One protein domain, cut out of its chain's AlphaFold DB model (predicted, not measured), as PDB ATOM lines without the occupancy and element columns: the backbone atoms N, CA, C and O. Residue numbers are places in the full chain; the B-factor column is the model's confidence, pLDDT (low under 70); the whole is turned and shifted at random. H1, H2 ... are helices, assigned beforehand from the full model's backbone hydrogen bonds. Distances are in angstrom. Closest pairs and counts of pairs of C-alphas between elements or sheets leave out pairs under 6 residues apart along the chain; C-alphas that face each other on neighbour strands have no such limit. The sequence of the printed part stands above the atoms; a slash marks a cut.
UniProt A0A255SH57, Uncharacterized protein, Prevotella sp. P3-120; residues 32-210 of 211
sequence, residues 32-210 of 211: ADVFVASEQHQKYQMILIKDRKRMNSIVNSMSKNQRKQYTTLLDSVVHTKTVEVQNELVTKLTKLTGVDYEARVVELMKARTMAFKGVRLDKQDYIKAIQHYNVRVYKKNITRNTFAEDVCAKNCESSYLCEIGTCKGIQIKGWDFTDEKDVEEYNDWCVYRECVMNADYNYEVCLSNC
ATOM      1  N   ALA A  32     200.717 155.361 154.246       66.12
ATOM      2  CA  ALA A  32     199.521 155.065 153.464       66.12
ATOM      3  C   ALA A  32     198.335 155.951 153.880       66.12
ATOM      4  O   ALA A  32     197.639 156.477 153.010       66.12
ATOM      5  N   ASP A  33     198.149 156.186 155.183       58.56
ATOM      6  CA  ASP A  33     197.107 157.085 155.700       58.56
ATOM      7  C   ASP A  33     197.340 158.527 155.229       58.56
ATOM      8  O   ASP A  33     196.414 159.200 154.770       58.56
ATOM      9  N   VAL A  34     198.599 158.980 155.258       62.41
ATOM     10  CA  VAL A  34     198.999 160.303 154.754       62.41
ATOM     11  C   VAL A  34     198.774 160.411 153.244       62.41
ATOM     12  O   VAL A  34     198.281 161.436 152.765       62.41
ATOM     13  N   PHE A  35     199.090 159.366 152.474       66.69
ATOM     14  CA  PHE A  35     198.861 159.346 151.029       66.69
ATOM     15  C   PHE A  35     197.368 159.443 150.688       66.69
ATOM     16  O   PHE A  35     196.981 160.333 149.922       66.69
ATOM     17  N   VAL A  36     196.527 158.594 151.289       66.31
ATOM     18  CA  VAL A  36     195.070 158.579 151.069       66.31
ATOM     19  C   VAL A  36     194.449 159.925 151.435       66.31
ATOM     20  O   VAL A  36     193.703 160.495 150.634       66.31
ATOM     21  N   ALA A  37     194.821 160.485 152.586       62.66
ATOM     22  CA  ALA A  37     194.356 161.803 152.997       62.66
ATOM     23  C   ALA A  37     194.819 162.915 152.048       62.66
ATOM     24  O   ALA A  37     194.065 163.852 151.791       62.66
ATOM     25  N   SER A  38     196.027 162.814 151.485       65.56
ATOM     26  CA  SER A  38     196.513 163.791 150.507       65.56
ATOM     27  C   SER A  38     195.718 163.759 149.196       65.56
ATOM     28  O   SER A  38     195.405 164.816 148.649       65.56
ATOM     29  N   GLU A  39     195.317 162.574 148.725       70.50
ATOM     30  CA  GLU A  39     194.484 162.404 147.526       70.50
ATOM     31  C   GLU A  39     193.050 162.901 147.757       70.50
ATOM     32  O   GLU A  39     192.460 163.577 146.910       70.50
ATOM     33  N   GLN A  40     192.476 162.606 148.924       68.00
ATOM     34  CA  GLN A  40     191.160 163.122 149.298       68.00
ATOM     35  C   GLN A  40     191.180 164.644 149.476       68.00
ATOM     36  O   GLN A  40     190.279 165.333 148.993       68.00
ATOM     37  N   HIS A  41     192.239 165.184 150.085       70.69
ATOM     38  CA  HIS A  41     192.443 166.621 150.192       70.69
ATOM     39  C   HIS A  41     192.573 167.278 148.814       70.69
ATOM     40  O   HIS A  41     191.936 168.297 148.562       70.69
ATOM     41  N   GLN A  42     193.312 166.676 147.881       72.44
ATOM     42  CA  GLN A  42     193.403 167.180 146.510       72.44
ATOM     43  C   GLN A  42     192.029 167.235 145.825       72.44
ATOM     44  O   GLN A  42     191.707 168.224 145.162       72.44
ATOM     45  N   LYS A  43     191.188 166.207 145.991       76.88
ATOM     46  CA  LYS A  43     189.815 166.215 145.450       76.88
ATOM     47  C   LYS A  43     188.973 167.339 146.052       76.88
ATOM     48  O   LYS A  43     188.253 168.011 145.317       76.88
ATOM     49  N   TYR A  44     189.099 167.577 147.355       78.31
ATOM     50  CA  TYR A  44     188.435 168.694 148.024       78.31
ATOM     51  C   TYR A  44     188.915 170.050 147.497       78.31
ATOM     52  O   TYR A  44     188.095 170.884 147.122       78.31
ATOM     53  N   GLN A  45     190.229 170.237 147.354       77.19
ATOM     54  CA  GLN A  45     190.822 171.446 146.777       77.19
ATOM     55  C   GLN A  45     190.273 171.745 145.377       77.19
ATOM     56  O   GLN A  45     189.956 172.889 145.064       77.19
ATOM     57  N   MET A  46     190.075 170.725 144.536       82.75
ATOM     58  CA  MET A  46     189.474 170.911 143.209       82.75
ATOM     59  C   MET A  46     188.026 171.423 143.267       82.75
ATOM     60  O   MET A  46     187.630 172.214 142.407       82.75
ATOM     61  N   ILE A  47     187.246 171.005 144.268       88.69
ATOM     62  CA  ILE A  47     185.889 171.516 144.511       88.69
ATOM     63  C   ILE A  47     185.960 172.979 144.955       88.69
ATOM     64  O   ILE A  47     185.271 173.813 144.369       88.69
ATOM     65  N   LEU A  48     186.843 173.308 145.904       85.81
ATOM     66  CA  LEU A  48     187.038 174.681 146.379       85.81
ATOM     67  C   LEU A  48     187.477 175.632 145.258       85.81
ATOM     68  O   LEU A  48     186.932 176.724 145.122       85.81
ATOM     69  N   ILE A  49     188.416 175.206 144.408       86.81
ATOM     70  CA  ILE A  49     188.877 175.980 143.247       86.81
ATOM     71  C   ILE A  49     187.726 176.205 142.260       86.81
ATOM     72  O   ILE A  49     187.579 177.297 141.710       86.81
ATOM     73  N   LYS A  50     186.903 175.181 142.001       92.12
ATOM     74  CA  LYS A  50     185.750 175.307 141.098       92.12
ATOM     75  C   LYS A  50     184.727 176.302 141.647       92.12
ATOM     76  O   LYS A  50     184.249 177.149 140.892       92.12
ATOM     77  N   ASP A  51     184.423 176.210 142.937       93.75
ATOM     78  CA  ASP A  51     183.538 177.141 143.632       93.75
ATOM     79  C   ASP A  51     184.079 178.580 143.581       93.75
ATOM     80  O   ASP A  51     183.391 179.487 143.108       93.75
ATOM     81  N   ARG A  52     185.357 178.782 143.922       92.50
ATOM     82  CA  ARG A  52     186.006 180.098 143.863       92.50
ATOM     83  C   ARG A  52     185.983 180.690 142.459       92.50
ATOM     84  O   ARG A  52     185.667 181.863 142.293       92.50
ATOM     85  N   LYS A  53     186.253 179.889 141.425       92.81
ATOM     86  CA  LYS A  53     186.167 180.333 140.022       92.81
ATOM     87  C   LYS A  53     184.761 180.781 139.641       92.81
ATOM     88  O   LYS A  53     184.622 181.794 138.956       92.81
ATOM     89  N   ARG A  54     183.729 180.055 140.085       95.31
ATOM     90  CA  ARG A  54     182.329 180.458 139.889       95.31
ATOM     91  C   ARG A  54     182.077 181.811 140.550       95.31
ATOM     92  O   ARG A  54     181.599 182.718 139.877       95.31
ATOM     93  N   MET A  55     182.444 181.964 141.819       95.75
ATOM     94  CA  MET A  55     182.250 183.220 142.543       95.75
ATOM     95  C   MET A  55     183.010 184.385 141.902       95.75
ATOM     96  O   MET A  55     182.422 185.434 141.655       95.75
ATOM     97  N   ASN A  56     184.271 184.182 141.519       93.56
ATOM     98  CA  ASN A  56     185.069 185.190 140.821       93.56
ATOM     99  C   ASN A  56     184.426 185.607 139.495       93.56
ATOM    100  O   ASN A  56     184.407 186.788 139.175       93.56
ATOM    101  N   SER A  57     183.867 184.664 138.730       95.50
ATOM    102  CA  SER A  57     183.148 184.988 137.492       95.50
ATOM    103  C   SER A  57     181.954 185.909 137.749       95.50
ATOM    104  O   SER A  57     181.718 186.833 136.972       95.50
ATOM    105  N   ILE A  58     181.211 185.671 138.830       96.62
ATOM    106  CA  ILE A  58     180.049 186.482 139.209       96.62
ATOM    107  C   ILE A  58     180.521 187.873 139.636       96.62
ATOM    108  O   ILE A  58     180.079 188.867 139.061       96.62
ATOM    109  N   VAL A  59     181.473 187.961 140.567       95.00
ATOM    110  CA  VAL A  59     182.000 189.239 141.078       95.00
ATOM    111  C   VAL A  59     182.655 190.065 139.966       95.00
ATOM    112  O   VAL A  59     182.428 191.270 139.871       95.00
ATOM    113  N   ASN A  60     183.395 189.435 139.052       92.88
ATOM    114  CA  ASN A  60     184.024 190.129 137.924       92.88
ATOM    115  C   ASN A  60     183.007 190.688 136.919       92.88
ATOM    116  O   ASN A  60     183.287 191.707 136.286       92.88
ATOM    117  N   SER A  61     181.830 190.067 136.795       95.94
ATOM    118  CA  SER A  61     180.741 190.564 135.943       95.94
ATOM    119  C   SER A  61     179.998 191.770 136.534       95.94
ATOM    120  O   SER A  61     179.301 192.483 135.813       95.94
ATOM    121  N   MET A  62     180.162 192.036 137.834       96.25
ATOM    122  CA  MET A  62     179.512 193.154 138.509       96.25
ATOM    123  C   MET A  62     180.128 194.502 138.126       96.25
ATOM    124  O   MET A  62     181.349 194.642 137.966       96.25
ATOM    125  N   SER A  63     179.282 195.534 138.103       96.50
ATOM    126  CA  SER A  63     179.721 196.932 138.064       96.50
ATOM    127  C   SER A  63     180.530 197.311 139.311       96.50
ATOM    128  O   SER A  63     180.430 196.674 140.361       96.50
ATOM    129  N   LYS A  64     181.291 198.410 139.237       94.88
ATOM    130  CA  LYS A  64     182.087 198.920 140.370       94.88
ATOM    131  C   LYS A  64     181.246 199.136 141.639       94.88
ATOM    132  O   LYS A  64     181.681 198.779 142.730       94.88
ATOM    133  N   ASN A  65     180.036 199.680 141.492       96.25
ATOM    134  CA  ASN A  65     179.134 199.921 142.621       96.25
ATOM    135  C   ASN A  65     178.609 198.614 143.223       96.25
ATOM    136  O   ASN A  65     178.583 198.480 144.442       96.25
ATOM    137  N   GLN A  66     178.252 197.639 142.383       97.06
ATOM    138  CA  GLN A  66     177.821 196.318 142.844       97.06
ATOM    139  C   GLN A  66     178.948 195.569 143.562       97.06
ATOM    140  O   GLN A  66     178.690 194.997 144.614       97.06
ATOM    141  N   ARG A  67     180.196 195.629 143.074       95.19
ATOM    142  CA  ARG A  67     181.345 195.030 143.782       95.19
ATOM    143  C   ARG A  67     181.564 195.668 145.147       95.19
ATOM    144  O   ARG A  67     181.715 194.956 146.128       95.19
ATOM    145  N   LYS A  68     181.506 197.003 145.231       94.75
ATOM    146  CA  LYS A  68     181.601 197.706 146.518       94.75
ATOM    147  C   LYS A  68     180.491 197.262 147.474       94.75
ATOM    148  O   LYS A  68     180.769 196.956 148.626       94.75
ATOM    149  N   GLN A  69     179.251 197.192 146.987       96.81
ATOM    150  CA  GLN A  69     178.117 196.714 147.776       96.81
ATOM    151  C   GLN A  69     178.309 195.263 148.236       96.81
ATOM    152  O   GLN A  69     178.018 194.951 149.386       96.81
ATOM    153  N   TYR A  70     178.813 194.396 147.362       96.88
ATOM    154  CA  TYR A  70     179.115 193.004 147.666       96.88
ATOM    155  C   TYR A  70     180.151 192.878 148.791       96.88
ATOM    156  O   TYR A  70     179.868 192.226 149.793       96.88
ATOM    157  N   THR A  71     181.291 193.569 148.688       94.69
ATOM    158  CA  THR A  71     182.323 193.560 149.737       94.69
ATOM    159  C   THR A  71     181.796 194.123 151.059       94.69
ATOM    160  O   THR A  71     182.057 193.544 152.106       94.69
ATOM    161  N   THR A  72     180.997 195.199 151.036       96.00
ATOM    162  CA  THR A  72     180.362 195.749 152.251       96.00
ATOM    163  C   THR A  72     179.357 194.781 152.880       96.00
ATOM    164  O   THR A  72     179.261 194.702 154.102       96.00
ATOM    165  N   LEU A  73     178.594 194.039 152.072       95.88
ATOM    166  CA  LEU A  73     177.675 193.023 152.583       95.88
ATOM    167  C   LEU A  73     178.432 191.845 153.203       95.88
ATOM    168  O   LEU A  73     178.031 191.400 154.273       95.88
ATOM    169  N   LEU A  74     179.520 191.380 152.580       94.19
ATOM    170  CA  LEU A  74     180.394 190.357 153.164       94.19
ATOM    171  C   LEU A  74     180.972 190.818 154.505       94.19
ATOM    172  O   LEU A  74     180.813 190.116 155.498       94.19
ATOM    173  N   ASP A  75     181.544 192.023 154.547       94.94
ATOM    174  CA  ASP A  75     182.059 192.649 155.769       94.94
ATOM    175  C   ASP A  75     180.988 192.713 156.871       94.94
ATOM    176  O   ASP A  75     181.236 192.380 158.028       94.94
ATOM    177  N   SER A  76     179.756 193.066 156.498       93.81
ATOM    178  CA  SER A  76     178.631 193.109 157.434       93.81
ATOM    179  C   SER A  76     178.253 191.719 157.946       93.81
ATOM    180  O   SER A  76     177.963 191.582 159.130       93.81
ATOM    181  N   VAL A  77     178.243 190.687 157.091       91.69
ATOM    182  CA  VAL A  77     177.935 189.305 157.506       91.69
ATOM    183  C   VAL A  77     178.942 188.833 158.550       91.69
ATOM    184  O   VAL A  77     178.531 188.349 159.599       91.69
ATOM    185  N   VAL A  78     180.237 189.009 158.282       89.12
ATOM    186  CA  VAL A  78     181.311 188.446 159.118       89.12
ATOM    187  C   VAL A  78     181.483 189.186 160.448       89.12
ATOM    188  O   VAL A  78     181.917 188.591 161.426       89.12
ATOM    189  N   HIS A  79     181.097 190.463 160.524       89.75
ATOM    190  CA  HIS A  79     181.164 191.247 161.765       89.75
ATOM    191  C   HIS A  79     179.845 191.281 162.558       89.75
ATOM    192  O   HIS A  79     179.793 191.832 163.661       89.75
ATOM    193  N   THR A  80     178.769 190.691 162.029       88.75
ATOM    194  CA  THR A  80     177.477 190.602 162.721       88.75
ATOM    195  C   THR A  80     177.458 189.405 163.663       88.75
ATOM    196  O   THR A  80     177.707 188.282 163.245       88.75
ATOM    197  N   LYS A  81     177.093 189.626 164.932       80.88
ATOM    198  CA  LYS A  81     177.068 188.572 165.967       80.88
ATOM    199  C   LYS A  81     175.741 187.819 166.093       80.88
ATOM    200  O   LYS A  81     175.686 186.818 166.797       80.88
ATOM    201  N   THR A  82     174.667 188.315 165.484       87.00
ATOM    202  CA  THR A  82     173.327 187.718 165.583       87.00
ATOM    203  C   THR A  82     172.986 186.933 164.321       87.00
ATOM    204  O   THR A  82     173.113 187.439 163.204       87.00
ATOM    205  N   VAL A  83     172.536 185.690 164.496       83.19
ATOM    206  CA  VAL A  83     172.245 184.766 163.388       83.19
ATOM    207  C   VAL A  83     171.109 185.297 162.511       83.19
ATOM    208  O   VAL A  83     171.166 185.174 161.290       83.19
ATOM    209  N   GLU A  84     170.110 185.949 163.101       87.19
ATOM    210  CA  GLU A  84     168.962 186.514 162.387       87.19
ATOM    211  C   GLU A  84     169.404 187.603 161.404       87.19
ATOM    212  O   GLU A  84     169.039 187.582 160.228       87.19
ATOM    213  N   VAL A  85     170.257 188.523 161.861       89.00
ATOM    214  CA  VAL A  85     170.757 189.620 161.024       89.00
ATOM    215  C   VAL A  85     171.735 189.087 159.978       89.00
ATOM    216  O   VAL A  85     171.694 189.523 158.825       89.00
ATOM    217  N   GLN A  86     172.564 188.095 160.324       89.50
ATOM    218  CA  GLN A  86     173.378 187.392 159.330       89.50
ATOM    219  C   GLN A  86     172.505 186.772 158.227       89.50
ATOM    220  O   GLN A  86     172.824 186.937 157.052       89.50
ATOM    221  N   ASN A  87     171.387 186.118 158.563       90.12
ATOM    222  CA  ASN A  87     170.478 185.509 157.581       90.12
ATOM    223  C   ASN A  87     169.884 186.555 156.622       90.12
ATOM    224  O   ASN A  87     169.820 186.339 155.406       90.12
ATOM    225  N   GLU A  88     169.499 187.725 157.134       93.69
ATOM    226  CA  GLU A  88     169.029 188.832 156.294       93.69
ATOM    227  C   GLU A  88     170.120 189.350 155.346       93.69
ATOM    228  O   GLU A  88     169.857 189.640 154.173       93.69
ATOM    229  N   LEU A  89     171.355 189.468 155.834       94.31
ATOM    230  CA  LEU A  89     172.499 189.902 155.034       94.31
ATOM    231  C   LEU A  89     172.873 188.860 153.968       94.31
ATOM    232  O   LEU A  89     173.095 189.230 152.814       94.31
ATOM    233  N   VAL A  90     172.842 187.568 154.302       92.94
ATOM    234  CA  VAL A  90     173.023 186.455 153.351       92.94
ATOM    235  C   VAL A  90     171.916 186.449 152.293       92.94
ATOM    236  O   VAL A  90     172.182 186.240 151.107       92.94
ATOM    237  N   THR A  91     170.682 186.786 152.667       94.50
ATOM    238  CA  THR A  91     169.579 186.964 151.708       94.50
ATOM    239  C   THR A  91     169.853 188.132 150.753       94.50
ATOM    240  O   THR A  91     169.594 188.035 149.550       94.50
ATOM    241  N   LYS A  92     170.410 189.245 151.249       96.75
ATOM    242  CA  LYS A  92     170.820 190.384 150.406       96.75
ATOM    243  C   LYS A  92     171.974 190.009 149.471       96.75
ATOM    244  O   LYS A  92     171.924 190.377 148.299       96.75
ATOM    245  N   LEU A  93     172.958 189.243 149.947       95.81
ATOM    246  CA  LEU A  93     174.032 188.686 149.115       95.81
ATOM    247  C   LEU A  93     173.470 187.775 148.019       95.81
ATOM    248  O   LEU A  93     173.829 187.926 146.853       95.81
ATOM    249  N   THR A  94     172.536 186.890 148.362       96.38
ATOM    250  CA  THR A  94     171.861 185.997 147.406       96.38
ATOM    251  C   THR A  94     171.162 186.793 146.308       96.38
ATOM    252  O   THR A  94     171.353 186.522 145.124       96.38
ATOM    253  N   LYS A  95     170.427 187.852 146.669       96.75
ATOM    254  CA  LYS A  95     169.771 188.746 145.698       96.75
ATOM    255  C   LYS A  95     170.763 189.494 144.804       96.75
ATOM    256  O   LYS A  95     170.486 189.678 143.625       96.75
ATOM    257  N   LEU A  96     171.895 189.938 145.352       96.81
ATOM    258  CA  LEU A  96     172.911 190.684 144.602       96.81
ATOM    259  C   LEU A  96     173.690 189.795 143.622       96.81
ATOM    260  O   LEU A  96     174.031 190.233 142.527       96.81
ATOM    261  N   THR A  97     173.997 188.567 144.032       96.00
ATOM    262  CA  THR A  97     174.884 187.648 143.301       96.00
ATOM    263  C   THR A  97     174.140 186.625 142.444       96.00
ATOM    264  O   THR A  97     174.736 186.045 141.538       96.00
ATOM    265  N   GLY A  98     172.865 186.361 142.743       96.19
ATOM    266  CA  GLY A  98     172.119 185.224 142.200       96.19
ATOM    267  C   GLY A  98     172.590 183.863 142.730       96.19
ATOM    268  O   GLY A  98     172.198 182.832 142.186       96.19
ATOM    269  N   VAL A  99     173.453 183.835 143.752       95.56
ATOM    270  CA  VAL A  99     173.975 182.606 144.362       95.56
ATOM    271  C   VAL A  99     173.164 182.270 145.595       95.56
ATOM    272  O   VAL A  99     173.112 183.063 146.527       95.56
ATOM    273  N   ASP A 100     172.599 181.067 145.632       94.81
ATOM    274  CA  ASP A 100     172.097 180.487 146.873       94.81
ATOM    275  C   ASP A 100     173.284 180.130 147.779       94.81
ATOM    276  O   ASP A 100     173.977 179.123 147.590       94.81
ATOM    277  N   TYR A 101     173.560 181.017 148.730       91.25
ATOM    278  CA  TYR A 101     174.675 180.866 149.655       91.25
ATOM    279  C   TYR A 101     174.462 179.744 150.669       91.25
ATOM    280  O   TYR A 101     175.446 179.152 151.110       91.25
ATOM    281  N   GLU A 102     173.219 179.421 151.021       87.94
ATOM    282  CA  GLU A 102     172.941 178.321 151.944       87.94
ATOM    283  C   GLU A 102     173.241 176.985 151.270       87.94
ATOM    284  O   GLU A 102     174.005 176.178 151.808       87.94
ATOM    285  N   ALA A 103     172.735 176.797 150.047       89.19
ATOM    286  CA  ALA A 103     173.029 175.617 149.244       89.19
ATOM    287  C   ALA A 103     174.534 175.484 148.969       89.19
ATOM    288  O   ALA A 103     175.104 174.411 149.177       89.19
ATOM    289  N   ARG A 104     175.203 176.582 148.586       92.88
ATOM    290  CA  ARG A 104     176.659 176.603 148.362       92.88
ATOM    291  C   ARG A 104     177.429 176.152 149.603       92.88
ATOM    292  O   ARG A 104     178.307 175.299 149.504       92.88
ATOM    293  N   VAL A 105     177.114 176.699 150.775       89.31
ATOM    294  CA  VAL A 105     177.805 176.342 152.023       89.31
ATOM    295  C   VAL A 105     177.582 174.873 152.369       89.31
ATOM    296  O   VAL A 105     178.535 174.188 152.739       89.31
ATOM    297  N   VAL A 106     176.364 174.355 152.190       85.06
ATOM    298  CA  VAL A 106     176.078 172.931 152.408       85.06
ATOM    299  C   VAL A 106     176.858 172.039 151.442       85.06
ATOM    300  O   VAL A 106     177.394 171.015 151.870       85.06
ATOM    301  N   GLU A 107     176.988 172.409 150.168       87.06
ATOM    302  CA  GLU A 107     177.817 171.672 149.203       87.06
ATOM    303  C   GLU A 107     179.291 171.624 149.630       87.06
ATOM    304  O   GLU A 107     179.899 170.549 149.627       87.06
ATOM    305  N   LEU A 108     179.854 172.759 150.052       86.69
ATOM    306  CA  LEU A 108     181.236 172.848 150.538       86.69
ATOM    307  C   LEU A 108     181.442 172.016 151.812       86.69
ATOM    308  O   LEU A 108     182.416 171.266 151.921       86.69
ATOM    309  N   MET A 109     180.481 172.063 152.731       80.25
ATOM    310  CA  MET A 109     180.507 171.294 153.975       80.25
ATOM    311  C   MET A 109     180.404 169.780 153.712       80.25
ATOM    312  O   MET A 109     181.139 168.987 154.314       80.25
ATOM    313  N   LYS A 110     179.549 169.359 152.766       79.25
ATOM    314  CA  LYS A 110     179.438 167.963 152.303       79.25
ATOM    315  C   LYS A 110     180.737 167.500 151.642       79.25
ATOM    316  O   LYS A 110     181.237 166.428 151.983       79.25
ATOM    317  N   ALA A 111     181.317 168.312 150.759       80.25
ATOM    318  CA  ALA A 111     182.588 168.015 150.100       80.25
ATOM    319  C   ALA A 111     183.725 167.827 151.112       80.25
ATOM    320  O   ALA A 111     184.472 166.850 151.024       80.25
ATOM    321  N   ARG A 112     183.805 168.706 152.117       76.38
ATOM    322  CA  ARG A 112     184.748 168.583 153.233       76.38
ATOM    323  C   ARG A 112     184.531 167.277 153.992       76.38
ATOM    324  O   ARG A 112     185.468 166.511 154.187       76.38
ATOM    325  N   THR A 113     183.293 166.994 154.387       73.06
ATOM    326  CA  THR A 113     182.951 165.774 155.135       73.06
ATOM    327  C   THR A 113     183.334 164.513 154.363       73.06
ATOM    328  O   THR A 113     183.922 163.600 154.936       73.06
ATOM    329  N   MET A 114     183.050 164.460 153.059       73.25
ATOM    330  CA  MET A 114     183.424 163.328 152.205       73.25
ATOM    331  C   MET A 114     184.939 163.181 152.064       73.25
ATOM    332  O   MET A 114     185.439 162.057 152.075       73.25
ATOM    333  N   ALA A 115     185.666 164.294 151.958       68.44
ATOM    334  CA  ALA A 115     187.119 164.284 151.861       68.44
ATOM    335  C   ALA A 115     187.790 163.759 153.138       68.44
ATOM    336  O   ALA A 115     188.811 163.089 153.051       68.44
ATOM    337  N   PHE A 116     187.199 163.995 154.309       61.47
ATOM    338  CA  PHE A 116     187.753 163.534 155.591       61.47
ATOM    339  C   PHE A 116     187.034 162.316 156.173       61.47
ATOM    340  O   PHE A 116     187.288 161.916 157.311       61.47
ATOM    341  N   LYS A 117     186.146 161.678 155.403       63.12
ATOM    342  CA  LYS A 117     185.451 160.467 155.843       63.12
ATOM    343  C   LYS A 117     186.455 159.324 156.000       63.12
ATOM    344  O   LYS A 117     187.122 158.942 155.045       63.12
ATOM    345  N   GLY A 118     186.516 158.751 157.204       51.62
ATOM    346  CA  GLY A 118     187.409 157.629 157.521       51.62
ATOM    347  C   GLY A 118     188.878 158.019 157.710       51.62
ATOM    348  O   GLY A 118     189.701 157.147 157.966       51.62
ATOM    349  N   VAL A 119     189.204 159.310 157.630       53.81
ATOM    350  CA  VAL A 119     190.549 159.831 157.870       53.81
ATOM    351  C   VAL A 119     190.718 160.050 159.374       53.81
ATOM    352  O   VAL A 119     190.152 160.987 159.932       53.81
ATOM    353  N   ARG A 120     191.485 159.186 160.051       49.81
ATOM    354  CA  ARG A 120     191.896 159.381 161.458       49.81
ATOM    355  C   ARG A 120     193.142 160.271 161.517       49.81
ATOM    356  O   ARG A 120     194.179 159.844 162.004       49.81
ATOM    357  N   LEU A 121     193.056 161.481 160.970       44.41
ATOM    358  CA  LEU A 121     194.128 162.469 161.086       44.41
ATOM    359  C   LEU A 121     193.704 163.556 162.059       44.41
ATOM    360  O   LEU A 121     192.581 164.062 161.985       44.41
ATOM    361  N   ASP A 122     194.610 163.919 162.962       48.09
ATOM    362  CA  ASP A 122     194.438 165.141 163.727       48.09
ATOM    363  C   ASP A 122     194.549 166.373 162.798       48.09
ATOM    364  O   ASP A 122     194.942 166.301 161.626       48.09
ATOM    365  N   LYS A 123     194.178 167.544 163.322       46.50
ATOM    366  CA  LYS A 123     194.244 168.814 162.587       46.50
ATOM    367  C   LYS A 123     195.669 169.137 162.098       46.50
ATOM    368  O   LYS A 123     195.810 169.698 161.012       46.50
ATOM    369  N   GLN A 124     196.710 168.799 162.861       46.19
ATOM    370  CA  GLN A 124     198.113 169.037 162.499       46.19
ATOM    371  C   GLN A 124     198.569 168.129 161.353       46.19
ATOM    372  O   GLN A 124     199.272 168.587 160.454       46.19
ATOM    373  N   ASP A 125     198.148 166.872 161.325       49.75
ATOM    374  CA  ASP A 125     198.498 165.926 160.269       49.75
ATOM    375  C   ASP A 125     197.728 166.196 158.973       49.75
ATOM    376  O   ASP A 125     198.268 166.031 157.877       49.75
ATOM    377  N   TYR A 126     196.511 166.733 159.073       51.50
ATOM    378  CA  TYR A 126     195.814 167.317 157.932       51.50
ATOM    379  C   TYR A 126     196.555 168.540 157.366       51.50
ATOM    380  O   TYR A 126     196.749 168.640 156.152       51.50
ATOM    381  N   ILE A 127     197.045 169.431 158.232       50.19
ATOM    382  CA  ILE A 127     197.904 170.553 157.829       50.19
ATOM    383  C   ILE A 127     199.193 170.035 157.172       50.19
ATOM    384  O   ILE A 127     199.610 170.587 156.156       50.19
ATOM    385  N   LYS A 128     199.792 168.935 157.645       51.94
ATOM    386  CA  LYS A 128     200.932 168.292 156.963       51.94
ATOM    387  C   LYS A 128     200.549 167.727 155.595       51.94
ATOM    388  O   LYS A 128     201.292 167.915 154.634       51.94
ATOM    389  N   ALA A 129     199.391 167.085 155.453       52.69
ATOM    390  CA  ALA A 129     198.912 166.601 154.155       52.69
ATOM    391  C   ALA A 129     198.677 167.762 153.165       52.69
ATOM    392  O   ALA A 129     199.100 167.679 152.005       52.69
ATOM    393  N   ILE A 130     198.105 168.875 153.643       53.03
ATOM    394  CA  ILE A 130     198.005 170.154 152.919       53.03
ATOM    395  C   ILE A 130     199.400 170.656 152.525       53.03
ATOM    396  O   ILE A 130     199.620 171.001 151.367       53.03
ATOM    397  N   GLN A 131     200.369 170.665 153.446       51.75
ATOM    398  CA  GLN A 131     201.746 171.104 153.186       51.75
ATOM    399  C   GLN A 131     202.414 170.255 152.097       51.75
ATOM    400  O   GLN A 131     202.973 170.798 151.143       51.75
ATOM    401  N   HIS A 132     202.316 168.926 152.187       52.53
ATOM    402  CA  HIS A 132     202.856 168.001 151.186       52.53
ATOM    403  C   HIS A 132     202.208 168.191 149.808       52.53
ATOM    404  O   HIS A 132     202.881 168.063 148.780       52.53
ATOM    405  N   TYR A 133     200.914 168.504 149.755       53.34
ATOM    406  CA  TYR A 133     200.224 168.863 148.517       53.34
ATOM    407  C   TYR A 133     200.679 170.229 147.978       53.34
ATOM    408  O   TYR A 133     201.077 170.328 146.817       53.34
ATOM    409  N   ASN A 134     200.717 171.264 148.816       51.28
ATOM    410  CA  ASN A 134     201.104 172.620 148.427       51.28
ATOM    411  C   ASN A 134     202.549 172.680 147.914       51.28
ATOM    412  O   ASN A 134     202.811 173.332 146.905       51.28
ATOM    413  N   VAL A 135     203.477 171.920 148.510       50.81
ATOM    414  CA  VAL A 135     204.844 171.758 147.985       50.81
ATOM    415  C   VAL A 135     204.835 171.122 146.588       50.81
ATOM    416  O   VAL A 135     205.594 171.557 145.717       50.81
ATOM    417  N   ARG A 136     203.978 170.121 146.335       51.22
ATOM    418  CA  ARG A 136     203.830 169.496 145.006       51.22
ATOM    419  C   ARG A 136     203.267 170.481 143.972       51.22
ATOM    420  O   ARG A 136     203.810 170.572 142.870       51.22
ATOM    421  N   VAL A 137     202.232 171.246 144.321       47.97
ATOM    422  CA  VAL A 137     201.605 172.246 143.433       47.97
ATOM    423  C   VAL A 137     202.543 173.422 143.152       47.97
ATOM    424  O   VAL A 137     202.709 173.816 141.998       47.97
ATOM    425  N   TYR A 138     203.220 173.948 144.173       45.34
ATOM    426  CA  TYR A 138     204.170 175.051 144.033       45.34
ATOM    427  C   TYR A 138     205.363 174.665 143.147       45.34
ATOM    428  O   TYR A 138     205.682 175.385 142.201       45.34
ATOM    429  N   LYS A 139     205.951 173.472 143.345       47.84
ATOM    430  CA  LYS A 139     206.999 172.937 142.452       47.84
ATOM    431  C   LYS A 139     206.545 172.850 140.989       47.84
ATOM    432  O   LYS A 139     207.353 173.080 140.093       47.84
ATOM    433  N   LYS A 140     205.263 172.558 140.743       46.50
ATOM    434  CA  LYS A 140     204.666 172.487 139.399       46.50
ATOM    435  C   LYS A 140     204.392 173.868 138.783       46.50
ATOM    436  O   LYS A 140     204.449 174.004 137.565       46.50
ATOM    437  N   ASN A 141     204.128 174.889 139.601       43.72
ATOM    438  CA  ASN A 141     203.718 176.226 139.152       43.72
ATOM    439  C   ASN A 141     204.872 177.237 138.995       43.72
ATOM    440  O   ASN A 141     204.690 178.240 138.307       43.72
ATOM    441  N   ILE A 142     206.065 176.976 139.548       44.06
ATOM    442  CA  ILE A 142     207.262 177.841 139.393       44.06
ATOM    443  C   ILE A 142     207.738 177.962 137.929       44.06
ATOM    444  O   ILE A 142     208.569 178.808 137.608       44.06
ATOM    445  N   THR A 143     207.207 177.169 136.997       47.75
ATOM    446  CA  THR A 143     207.649 177.198 135.596       47.75
ATOM    447  C   THR A 143     206.916 178.196 134.691       47.75
ATOM    448  O   THR A 143     207.356 178.347 133.552       47.75
ATOM    449  N   ARG A 144     205.852 178.908 135.120       48.12
ATOM    450  CA  ARG A 144     205.153 179.896 134.255       48.12
ATOM    451  C   ARG A 144     204.553 181.115 135.004       48.12
ATOM    452  O   ARG A 144     203.757 180.950 135.926       48.12
ATOM    453  N   ASN A 145     204.856 182.308 134.469       49.56
ATOM    454  CA  ASN A 145     204.451 183.702 134.784       49.56
ATOM    455  C   ASN A 145     205.314 184.554 135.737       49.56
ATOM    456  O   ASN A 145     205.697 184.129 136.821       49.56
ATOM    457  N   THR A 146     205.580 185.790 135.284       55.47
ATOM    458  CA  THR A 146     206.552 186.768 135.814       55.47
ATOM    459  C   THR A 146     205.938 188.132 136.187       55.47
ATOM    460  O   THR A 146     206.690 189.062 136.465       55.47
ATOM    461  N   PHE A 147     204.609 188.286 136.195       61.50
ATOM    462  CA  PHE A 147     203.944 189.546 136.568       61.50
ATOM    463  C   PHE A 147     203.549 189.559 138.053       61.50
ATOM    464  O   PHE A 147     203.034 188.569 138.569       61.50
ATOM    465  N   ALA A 148     203.804 190.675 138.744       68.25
ATOM    466  CA  ALA A 148     203.596 190.803 140.191       68.25
ATOM    467  C   ALA A 148     202.118 190.655 140.607       68.25
ATOM    468  O   ALA A 148     201.832 190.005 141.610       68.25
ATOM    469  N   GLU A 149     201.188 191.182 139.806       70.62
ATOM    470  CA  GLU A 149     199.738 191.095 140.043       70.62
ATOM    471  C   GLU A 149     199.225 189.648 139.964       70.62
ATOM    472  O   GLU A 149     198.502 189.193 140.849       70.62
ATOM    473  N   ASP A 150     199.677 188.874 138.969       72.38
ATOM    474  CA  ASP A 150     199.339 187.449 138.835       72.38
ATOM    475  C   ASP A 150     199.832 186.624 140.029       72.38
ATOM    476  O   ASP A 150     199.188 185.662 140.451       72.38
ATOM    477  N   VAL A 151     201.009 186.972 140.557       72.56
ATOM    478  CA  VAL A 151     201.558 186.333 141.757       72.56
ATOM    479  C   VAL A 151     200.716 186.704 142.979       72.56
ATOM    480  O   VAL A 151     200.402 185.823 143.778       72.56
ATOM    481  N   CYS A 152     200.295 187.965 143.100       76.25
ATOM    482  CA  CYS A 152     199.423 188.428 144.180       76.25
ATOM    483  C   CYS A 152     198.069 187.702 144.173       76.25
ATOM    484  O   CYS A 152     197.697 187.088 145.173       76.25
ATOM    485  N   ALA A 153     197.387 187.650 143.025       80.06
ATOM    486  CA  ALA A 153     196.096 186.973 142.898       80.06
ATOM    487  C   ALA A 153     196.183 185.468 143.223       80.06
ATOM    488  O   ALA A 153     195.314 184.927 143.912       80.06
ATOM    489  N   LYS A 154     197.260 184.791 142.794       78.44
ATOM    490  CA  LYS A 154     197.522 183.381 143.143       78.44
ATOM    491  C   LYS A 154     197.772 183.177 144.638       78.44
ATOM    492  O   LYS A 154     197.378 182.144 145.185       78.44
ATOM    493  N   ASN A 155     198.421 184.132 145.301       75.38
ATOM    494  CA  ASN A 155     198.611 184.086 146.748       75.38
ATOM    495  C   ASN A 155     197.271 184.248 147.475       75.38
ATOM    496  O   ASN A 155     196.991 183.456 148.368       75.38
ATOM    497  N   CYS A 156     196.411 185.177 147.045       80.69
ATOM    498  CA  CYS A 156     195.062 185.323 147.601       80.69
ATOM    499  C   CYS A 156     194.225 184.047 147.434       80.69
ATOM    500  O   CYS A 156     193.573 183.610 148.381       80.69
ATOM    501  N   GLU A 157     194.274 183.407 146.260       82.44
ATOM    502  CA  GLU A 157     193.605 182.117 146.031       82.44
ATOM    503  C   GLU A 157     194.151 181.039 146.977       82.44
ATOM    504  O   GLU A 157     193.380 180.308 147.591       82.44
ATOM    505  N   SER A 158     195.471 180.980 147.163       76.38
ATOM    506  CA  SER A 158     196.095 180.020 148.079       76.38
ATOM    507  C   SER A 158     195.674 180.245 149.538       76.38
ATOM    508  O   SER A 158     195.353 179.276 150.226       76.38
ATOM    509  N   SER A 159     195.619 181.499 149.999       75.00
ATOM    510  CA  SER A 159     195.144 181.846 151.347       75.00
ATOM    511  C   SER A 159     193.687 181.436 151.556       75.00
ATOM    512  O   SER A 159     193.387 180.753 152.530       75.00
ATOM    513  N   TYR A 160     192.808 181.741 150.597       83.56
ATOM    514  CA  TYR A 160     191.400 181.330 150.628       83.56
ATOM    515  C   TYR A 160     191.234 179.811 150.783       83.56
ATOM    516  O   TYR A 160     190.461 179.335 151.618       83.56
ATOM    517  N   LEU A 161     191.981 179.034 149.993       78.81
ATOM    518  CA  LEU A 161     191.931 177.572 150.032       78.81
ATOM    519  C   LEU A 161     192.410 177.011 151.379       78.81
ATOM    520  O   LEU A 161     191.861 176.015 151.858       78.81
ATOM    521  N   CYS A 162     193.414 177.641 151.993       70.94
ATOM    522  CA  CYS A 162     193.863 177.301 153.341       70.94
ATOM    523  C   CYS A 162     192.786 177.630 154.383       70.94
ATOM    524  O   CYS A 162     192.416 176.749 155.157       70.94
ATOM    525  N   GLU A 163     192.239 178.846 154.370       75.19
ATOM    526  CA  GLU A 163     191.235 179.304 155.339       75.19
ATOM    527  C   GLU A 163     189.997 178.397 155.337       75.19
ATOM    528  O   GLU A 163     189.682 177.792 156.367       75.19
ATOM    529  N   ILE A 164     189.378 178.171 154.169       78.62
ATOM    530  CA  ILE A 164     188.241 177.241 154.044       78.62
ATOM    531  C   ILE A 164     188.632 175.810 154.412       78.62
ATOM    532  O   ILE A 164     187.849 175.074 155.024       78.62
ATOM    533  N   GLY A 165     189.848 175.395 154.058       70.94
ATOM    534  CA  GLY A 165     190.394 174.098 154.439       70.94
ATOM    535  C   GLY A 165     190.393 173.881 155.951       70.94
ATOM    536  O   GLY A 165     190.121 172.767 156.401       70.94
ATOM    537  N   THR A 166     190.648 174.937 156.723       69.56
ATOM    538  CA  THR A 166     190.721 174.906 158.190       69.56
ATOM    539  C   THR A 166     189.396 175.173 158.899       69.56
ATOM    540  O   THR A 166     189.329 174.972 160.115       69.56
ATOM    541  N   CYS A 167     188.340 175.557 158.170       75.38
ATOM    542  CA  CYS A 167     187.014 175.734 158.752       75.38
ATOM    543  C   CYS A 167     186.594 174.477 159.515       75.38
ATOM    544  O   CYS A 167     186.609 173.356 158.984       75.38
ATOM    545  N   LYS A 168     186.232 174.663 160.787       65.38
ATOM    546  CA  LYS A 168     185.666 173.597 161.609       65.38
ATOM    547  C   LYS A 168     184.264 173.309 161.080       65.38
ATOM    548  O   LYS A 168     183.370 174.127 161.211       65.38
ATOM    549  N   GLY A 169     184.107 172.161 160.433       54.81
ATOM    550  CA  GLY A 169     182.808 171.565 160.136       54.81
ATOM    551  C   GLY A 169     182.759 170.186 160.780       54.81
ATOM    552  O   GLY A 169     183.764 169.464 160.760       54.81
ATOM    553  N   ILE A 170     181.631 169.816 161.373       48.69
ATOM    554  CA  ILE A 170     181.429 168.456 161.884       48.69
ATOM    555  C   ILE A 170     181.198 167.496 160.704       48.69
ATOM    556  O   ILE A 170     180.887 167.922 159.590       48.69
ATOM    557  N   GLN A 171     181.412 166.193 160.925       43.81
ATOM    558  CA  GLN A 171     180.913 165.151 160.029       43.81
ATOM    559  C   GLN A 171     179.392 165.290 159.896       43.81
ATOM    560  O   GLN A 171     178.659 164.868 160.785       43.81
ATOM    561  N   ILE A 172     178.910 165.846 158.785       41.31
ATOM    562  CA  ILE A 172     177.472 165.869 158.515       41.31
ATOM    563  C   ILE A 172     177.003 164.429 158.298       41.31
ATOM    564  O   ILE A 172     177.352 163.797 157.291       41.31
ATOM    565  N   LYS A 173     176.173 163.907 159.200       39.56
ATOM    566  CA  LYS A 173     175.359 162.729 158.902       39.56
ATOM    567  C   LYS A 173     174.170 163.180 158.057       39.56
ATOM    568  O   LYS A 173     173.133 163.522 158.587       39.56
ATOM    569  N   GLY A 174     174.350 163.200 156.734       40.62
ATOM    570  CA  GLY A 174     173.245 163.241 155.768       40.62
ATOM    571  C   GLY A 174     172.195 164.335 156.000       40.62
ATOM    572  O   GLY A 174     171.062 164.020 156.316       40.62
ATOM    573  N   TRP A 175     172.553 165.601 155.779       41.16
ATOM    574  CA  TRP A 175     171.579 166.696 155.761       41.16
ATOM    575  C   TRP A 175     170.653 166.631 154.540       41.16
ATOM    576  O   TRP A 175     171.122 166.812 153.400       41.16
ATOM    577  N   ASP A 176     169.360 166.440 154.813       39.50
ATOM    578  CA  ASP A 176     168.224 166.741 153.940       39.50
ATOM    579  C   ASP A 176     167.445 167.931 154.539       39.50
ATOM    580  O   ASP A 176     167.282 168.022 155.752       39.50
ATOM    581  N   PHE A 177     167.024 168.891 153.712       42.03
ATOM    582  CA  PHE A 177     166.459 170.182 154.159       42.03
ATOM    583  C   PHE A 177     164.984 170.090 154.603       42.03
ATOM    584  O   PHE A 177     164.301 171.109 154.701       42.03
ATOM    585  N   THR A 178     164.481 168.877 154.819       40.81
ATOM    586  CA  THR A 178     163.051 168.564 154.906       40.81
ATOM    587  C   THR A 178     162.563 168.208 156.310       40.81
ATOM    588  O   THR A 178     161.357 168.287 156.526       40.81
ATOM    589  N   ASP A 179     163.456 167.926 157.265       40.66
ATOM    590  CA  ASP A 179     163.088 167.487 158.620       40.66
ATOM    591  C   ASP A 179     163.568 168.445 159.730       40.66
ATOM    592  O   ASP A 179     164.539 169.193 159.573       40.66
ATOM    593  N   GLU A 180     162.835 168.444 160.852       44.34
ATOM    594  CA  GLU A 180     163.105 169.235 162.061       44.34
ATOM    595  C   GLU A 180     164.573 169.107 162.492       44.34
ATOM    596  O   GLU A 180     165.071 168.021 162.785       44.34
ATOM    597  N   LYS A 181     165.277 170.243 162.505       54.03
ATOM    598  CA  LYS A 181     166.718 170.304 162.759       54.03
ATOM    599  C   LYS A 181     167.011 170.103 164.242       54.03
ATOM    600  O   LYS A 181     166.426 170.791 165.080       54.03
ATOM    601  N   ASP A 182     167.988 169.255 164.552       60.41
ATOM    602  CA  ASP A 182     168.645 169.285 165.857       60.41
ATOM    603  C   ASP A 182     169.340 170.652 166.036       60.41
ATOM    604  O   ASP A 182     169.975 171.182 165.115       60.41
ATOM    605  N   VAL A 183     169.187 171.254 167.215       61.19
ATOM    606  CA  VAL A 183     169.722 172.583 167.549       61.19
ATOM    607  C   VAL A 183     171.251 172.589 167.452       61.19
ATOM    608  O   VAL A 183     171.837 173.596 167.050       61.19
ATOM    609  N   GLU A 184     171.899 171.469 167.778       62.78
ATOM    610  CA  GLU A 184     173.356 171.325 167.703       62.78
ATOM    611  C   GLU A 184     173.852 171.362 166.247       62.78
ATOM    612  O   GLU A 184     174.709 172.180 165.907       62.78
ATOM    613  N   GLU A 185     173.218 170.602 165.349       66.06
ATOM    614  CA  GLU A 185     173.584 170.584 163.927       66.06
ATOM    615  C   GLU A 185     173.363 171.943 163.245       66.06
ATOM    616  O   GLU A 185     174.160 172.364 162.399       66.06
ATOM    617  N   TYR A 186     172.294 172.661 163.609       71.69
ATOM    618  CA  TYR A 186     172.040 174.006 163.088       71.69
ATOM    619  C   TYR A 186     173.117 175.007 163.528       71.69
ATOM    620  O   TYR A 186     173.575 175.819 162.715       71.69
ATOM    621  N   ASN A 187     173.554 174.934 164.788       73.25
ATOM    622  CA  ASN A 187     174.625 175.782 165.305       73.25
ATOM    623  C   ASN A 187     175.955 175.496 164.598       73.25
ATOM    624  O   ASN A 187     176.643 176.432 164.188       73.25
ATOM    625  N   ASP A 188     176.289 174.228 164.366       72.62
ATOM    626  CA  ASP A 188     177.511 173.851 163.648       72.62
ATOM    627  C   ASP A 188     177.519 174.325 162.196       72.62
ATOM    628  O   ASP A 188     178.548 174.778 161.681       72.62
ATOM    629  N   TRP A 189     176.371 174.255 161.524       79.69
ATOM    630  CA  TRP A 189     176.232 174.823 160.189       79.69
ATOM    631  C   TRP A 189     176.401 176.339 160.192       79.69
ATOM    632  O   TRP A 189     177.086 176.863 159.313       79.69
ATOM    633  N   CYS A 190     175.841 177.046 161.180       81.00
ATOM    634  CA  CYS A 190     176.041 178.489 161.321       81.00
ATOM    635  C   CYS A 190     177.531 178.830 161.473       81.00
ATOM    636  O   CYS A 190     178.022 179.715 160.773       81.00
ATOM    637  N   VAL A 191     178.264 178.076 162.299       82.56
ATOM    638  CA  VAL A 191     179.717 178.238 162.492       82.56
ATOM    639  C   VAL A 191     180.490 177.970 161.196       82.56
ATOM    640  O   VAL A 191     181.385 178.736 160.826       82.56
ATOM    641  N   TYR A 192     180.152 176.903 160.467       84.88
ATOM    642  CA  TYR A 192     180.815 176.596 159.200       84.88
ATOM    643  C   TYR A 192     180.519 177.656 158.130       84.88
ATOM    644  O   TYR A 192     181.429 178.091 157.421       84.88
ATOM    645  N   ARG A 193     179.263 178.112 158.043       88.50
ATOM    646  CA  ARG A 193     178.836 179.200 157.157       88.50
ATOM    647  C   ARG A 193     179.626 180.469 157.429       88.50
ATOM    648  O   ARG A 193     180.168 181.040 156.490       88.50
ATOM    649  N   GLU A 194     179.702 180.892 158.686       87.88
ATOM    650  CA  GLU A 194     180.462 182.075 159.093       87.88
ATOM    651  C   GLU A 194     181.924 181.971 158.648       87.88
ATOM    652  O   GLU A 194     182.450 182.894 158.032       87.88
ATOM    653  N   CYS A 195     182.552 180.809 158.844       87.81
ATOM    654  CA  CYS A 195     183.925 180.579 158.407       87.81
ATOM    655  C   CYS A 195     184.107 180.685 156.880       87.81
ATOM    656  O   CYS A 195     185.069 181.299 156.417       87.81
ATOM    657  N   VAL A 196     183.172 180.144 156.087       91.06
ATOM    658  CA  VAL A 196     183.197 180.276 154.617       91.06
ATOM    659  C   VAL A 196     183.041 181.738 154.193       91.06
ATOM    660  O   VAL A 196     183.787 182.200 153.331       91.06
ATOM    661  N   MET A 197     182.120 182.484 154.812       92.31
ATOM    662  CA  MET A 197     181.915 183.907 154.502       92.31
ATOM    663  C   MET A 197     183.124 184.756 154.895       92.31
ATOM    664  O   MET A 197     183.470 185.694 154.182       92.31
ATOM    665  N   ASN A 198     183.793 184.411 155.996       91.06
ATOM    666  CA  ASN A 198     185.028 185.065 156.412       91.06
ATOM    667  C   ASN A 198     186.154 184.839 155.397       91.06
ATOM    668  O   ASN A 198     186.826 185.789 155.008       91.06
ATOM    669  N   ALA A 199     186.300 183.612 154.894       90.31
ATOM    670  CA  ALA A 199     187.264 183.319 153.839       90.31
ATOM    671  C   ALA A 199     186.929 184.043 152.522       90.31
ATOM    672  O   ALA A 199     187.828 184.553 151.853       90.31
ATOM    673  N   ASP A 200     185.643 184.131 152.156       94.38
ATOM    674  CA  ASP A 200     185.196 184.942 151.017       94.38
ATOM    675  C   ASP A 200     185.586 186.414 151.209       94.38
ATOM    676  O   ASP A 200     186.178 187.012 150.313       94.38
ATOM    677  N   TYR A 201     185.306 186.996 152.377       94.88
ATOM    678  CA  TYR A 201     185.648 188.382 152.686       94.88
ATOM    679  C   TYR A 201     187.159 188.641 152.612       94.88
ATOM    680  O   TYR A 201     187.593 189.554 151.905       94.88
ATOM    681  N   ASN A 202     187.965 187.803 153.266       88.56
ATOM    682  CA  ASN A 202     189.424 187.916 153.257       88.56
ATOM    683  C   ASN A 202     190.000 187.795 151.846       88.56
ATOM    684  O   ASN A 202     190.941 188.514 151.500       88.56
ATOM    685  N   TYR A 203     189.423 186.929 151.008       91.88
ATOM    686  CA  TYR A 203     189.806 186.818 149.606       91.88
ATOM    687  C   TYR A 203     189.567 188.127 148.845       91.88
ATOM    688  O   TYR A 203     190.474 188.594 148.155       91.88
ATOM    689  N   GLU A 204     188.389 188.740 148.988       94.19
ATOM    690  CA  GLU A 204     188.071 190.005 148.308       94.19
ATOM    691  C   GLU A 204     188.965 191.154 148.795       94.19
ATOM    692  O   GLU A 204     189.463 191.939 147.983       94.19
ATOM    693  N   VAL A 205     189.236 191.229 150.103       91.19
ATOM    694  CA  VAL A 205     190.175 192.207 150.677       91.19
ATOM    695  C   VAL A 205     191.584 191.987 150.124       91.19
ATOM    696  O   VAL A 205     192.214 192.935 149.655       91.19
ATOM    697  N   CYS A 206     192.071 190.743 150.113       86.56
ATOM    698  CA  CYS A 206     193.379 190.398 149.559       86.56
ATOM    699  C   CYS A 206     193.486 190.802 148.086       86.56
ATOM    700  O   CYS A 206     194.442 191.475 147.701       86.56
ATOM    701  N   LEU A 207     192.481 190.458 147.278       88.19
ATOM    702  CA  LEU A 207     192.475 190.743 145.848       88.19
ATOM    703  C   LEU A 207     192.409 192.250 145.563       88.19
ATOM    704  O   LEU A 207     193.044 192.718 144.622       88.19
ATOM    705  N   SER A 208     191.702 193.020 146.399       87.88
ATOM    706  CA  SER A 208     191.656 194.486 146.297       87.88
ATOM    707  C   SER A 208     193.002 195.163 146.566       87.88
ATOM    708  O   SER A 208     193.223 196.265 146.087       87.88
ATOM    709  N   ASN A 209     193.913 194.501 147.285       85.62
ATOM    710  CA  ASN A 209     195.273 194.997 147.503       85.62
ATOM    711  C   ASN A 209     196.237 194.618 146.364       85.62
ATOM    712  O   ASN A 209     197.390 195.049 146.375       85.62
ATOM    713  N   CYS A 210     195.795 193.794 145.407       79.19
ATOM    714  CA  CYS A 210     196.601 193.400 144.253       79.19
ATOM    715  C   CYS A 210     196.494 194.371 143.066       79.19
ATOM    716  O   CYS A 210     197.372 194.323 142.206       79.19
TER     717      CYS A 210
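This is residues 32 to 210 of the 211 residues of an uncharacterized protein of Prevotella sp. P3-120 (UniProt A0A255SH57). A flat, all-helical slab in which two antiparallel pairs of helices cross: the longest helix, H1, has H4 alongside part of it, and the hairpin of H6 and H7 runs across this pair. A second hairpin, H2 and H3, packs at one side of the slab, where H2 meets H7; at the other side H5 packs on the first part of H1, and residues 135 to 147, which include its last turns, stick out. The printed part has 179 residues, with seven named helices, H1 to H7, in that order along the chain, and no named strand. It is compact, with a radius of gyration of the C-alphas of 17.1 A and spans of 43 by 43 by 23 A.

H1, residues 32 to 61, begins at C-alpha 32 (199.521, 155.065, 153.464) and is 43.8 A from first to last C-alpha. H4 is residues 101 to 115. H6 is residues 148 to 166, 27.2 A long, and H7 is residues 183 to 208, 37.6 A long, ending at C-alpha 208 (191.656, 194.486, 146.297). H2 is residues 64 to 79 and H3 is residues 83 to 97. H5, residues 123 to 141, is 26.3 A long and begins at C-alpha 123 (194.244, 168.814, 162.587).

H1 touches H4 with residues 37 to 48 alone, at a shallow tilt of 18 degrees, opposite ways; the closest C-alphas, of Gln 40 and Ala 115, are 4.9 A apart. H7 touches H4 about perpendicular, at 79 degrees, closest at the C-alphas of Val 105 and Arg 193, 6.0 A. The hairpin H6 and H7 touch at a shallow tilt of 10 degrees, opposite ways, closest at the C-alphas of Tyr 160 and Ala 199, 5.6 A. H6 only just touches H1, with 3 pairs of C-alphas within 8 A, the closest those of Leu 48 and Leu 161, 6.8 A. H2 touches H7 at a steep tilt of 41 degrees, closest at the C-alphas of Leu 74 and Tyr 201, 5.6 A. H2 and H3, a hairpin, touch at a shallow tilt of 19 degrees, closest at the C-alphas of Val 77 and Gln 86, 5.3 A. H3 and H4 only just touch, with 3 pairs of C-alphas within 8 A, the closest those of Thr 94 and Tyr 101, 6.3 A. H5 touches H1 with residues 125 to 133 alone, at a steep tilt of 66 degrees; the closest C-alphas, of Ser 38 and Ala 129, are 5.2 A apart. H5 and H7 are apart. In H1 to H7 every O i to N i+4 pair is within hydrogen-bond range.

The C-alphas farthest apart, of Thr 146 and Glu 180, are 53.7 A apart. The printed part has no cut. The link from H6 to H7, residues 167 to 182, is long; residues 178 to 184 stand free. The mean pLDDT of the printed part is 75.4; residues 32 to 38, 40, 115 to 148, 166 and 168 to 185 are under 70.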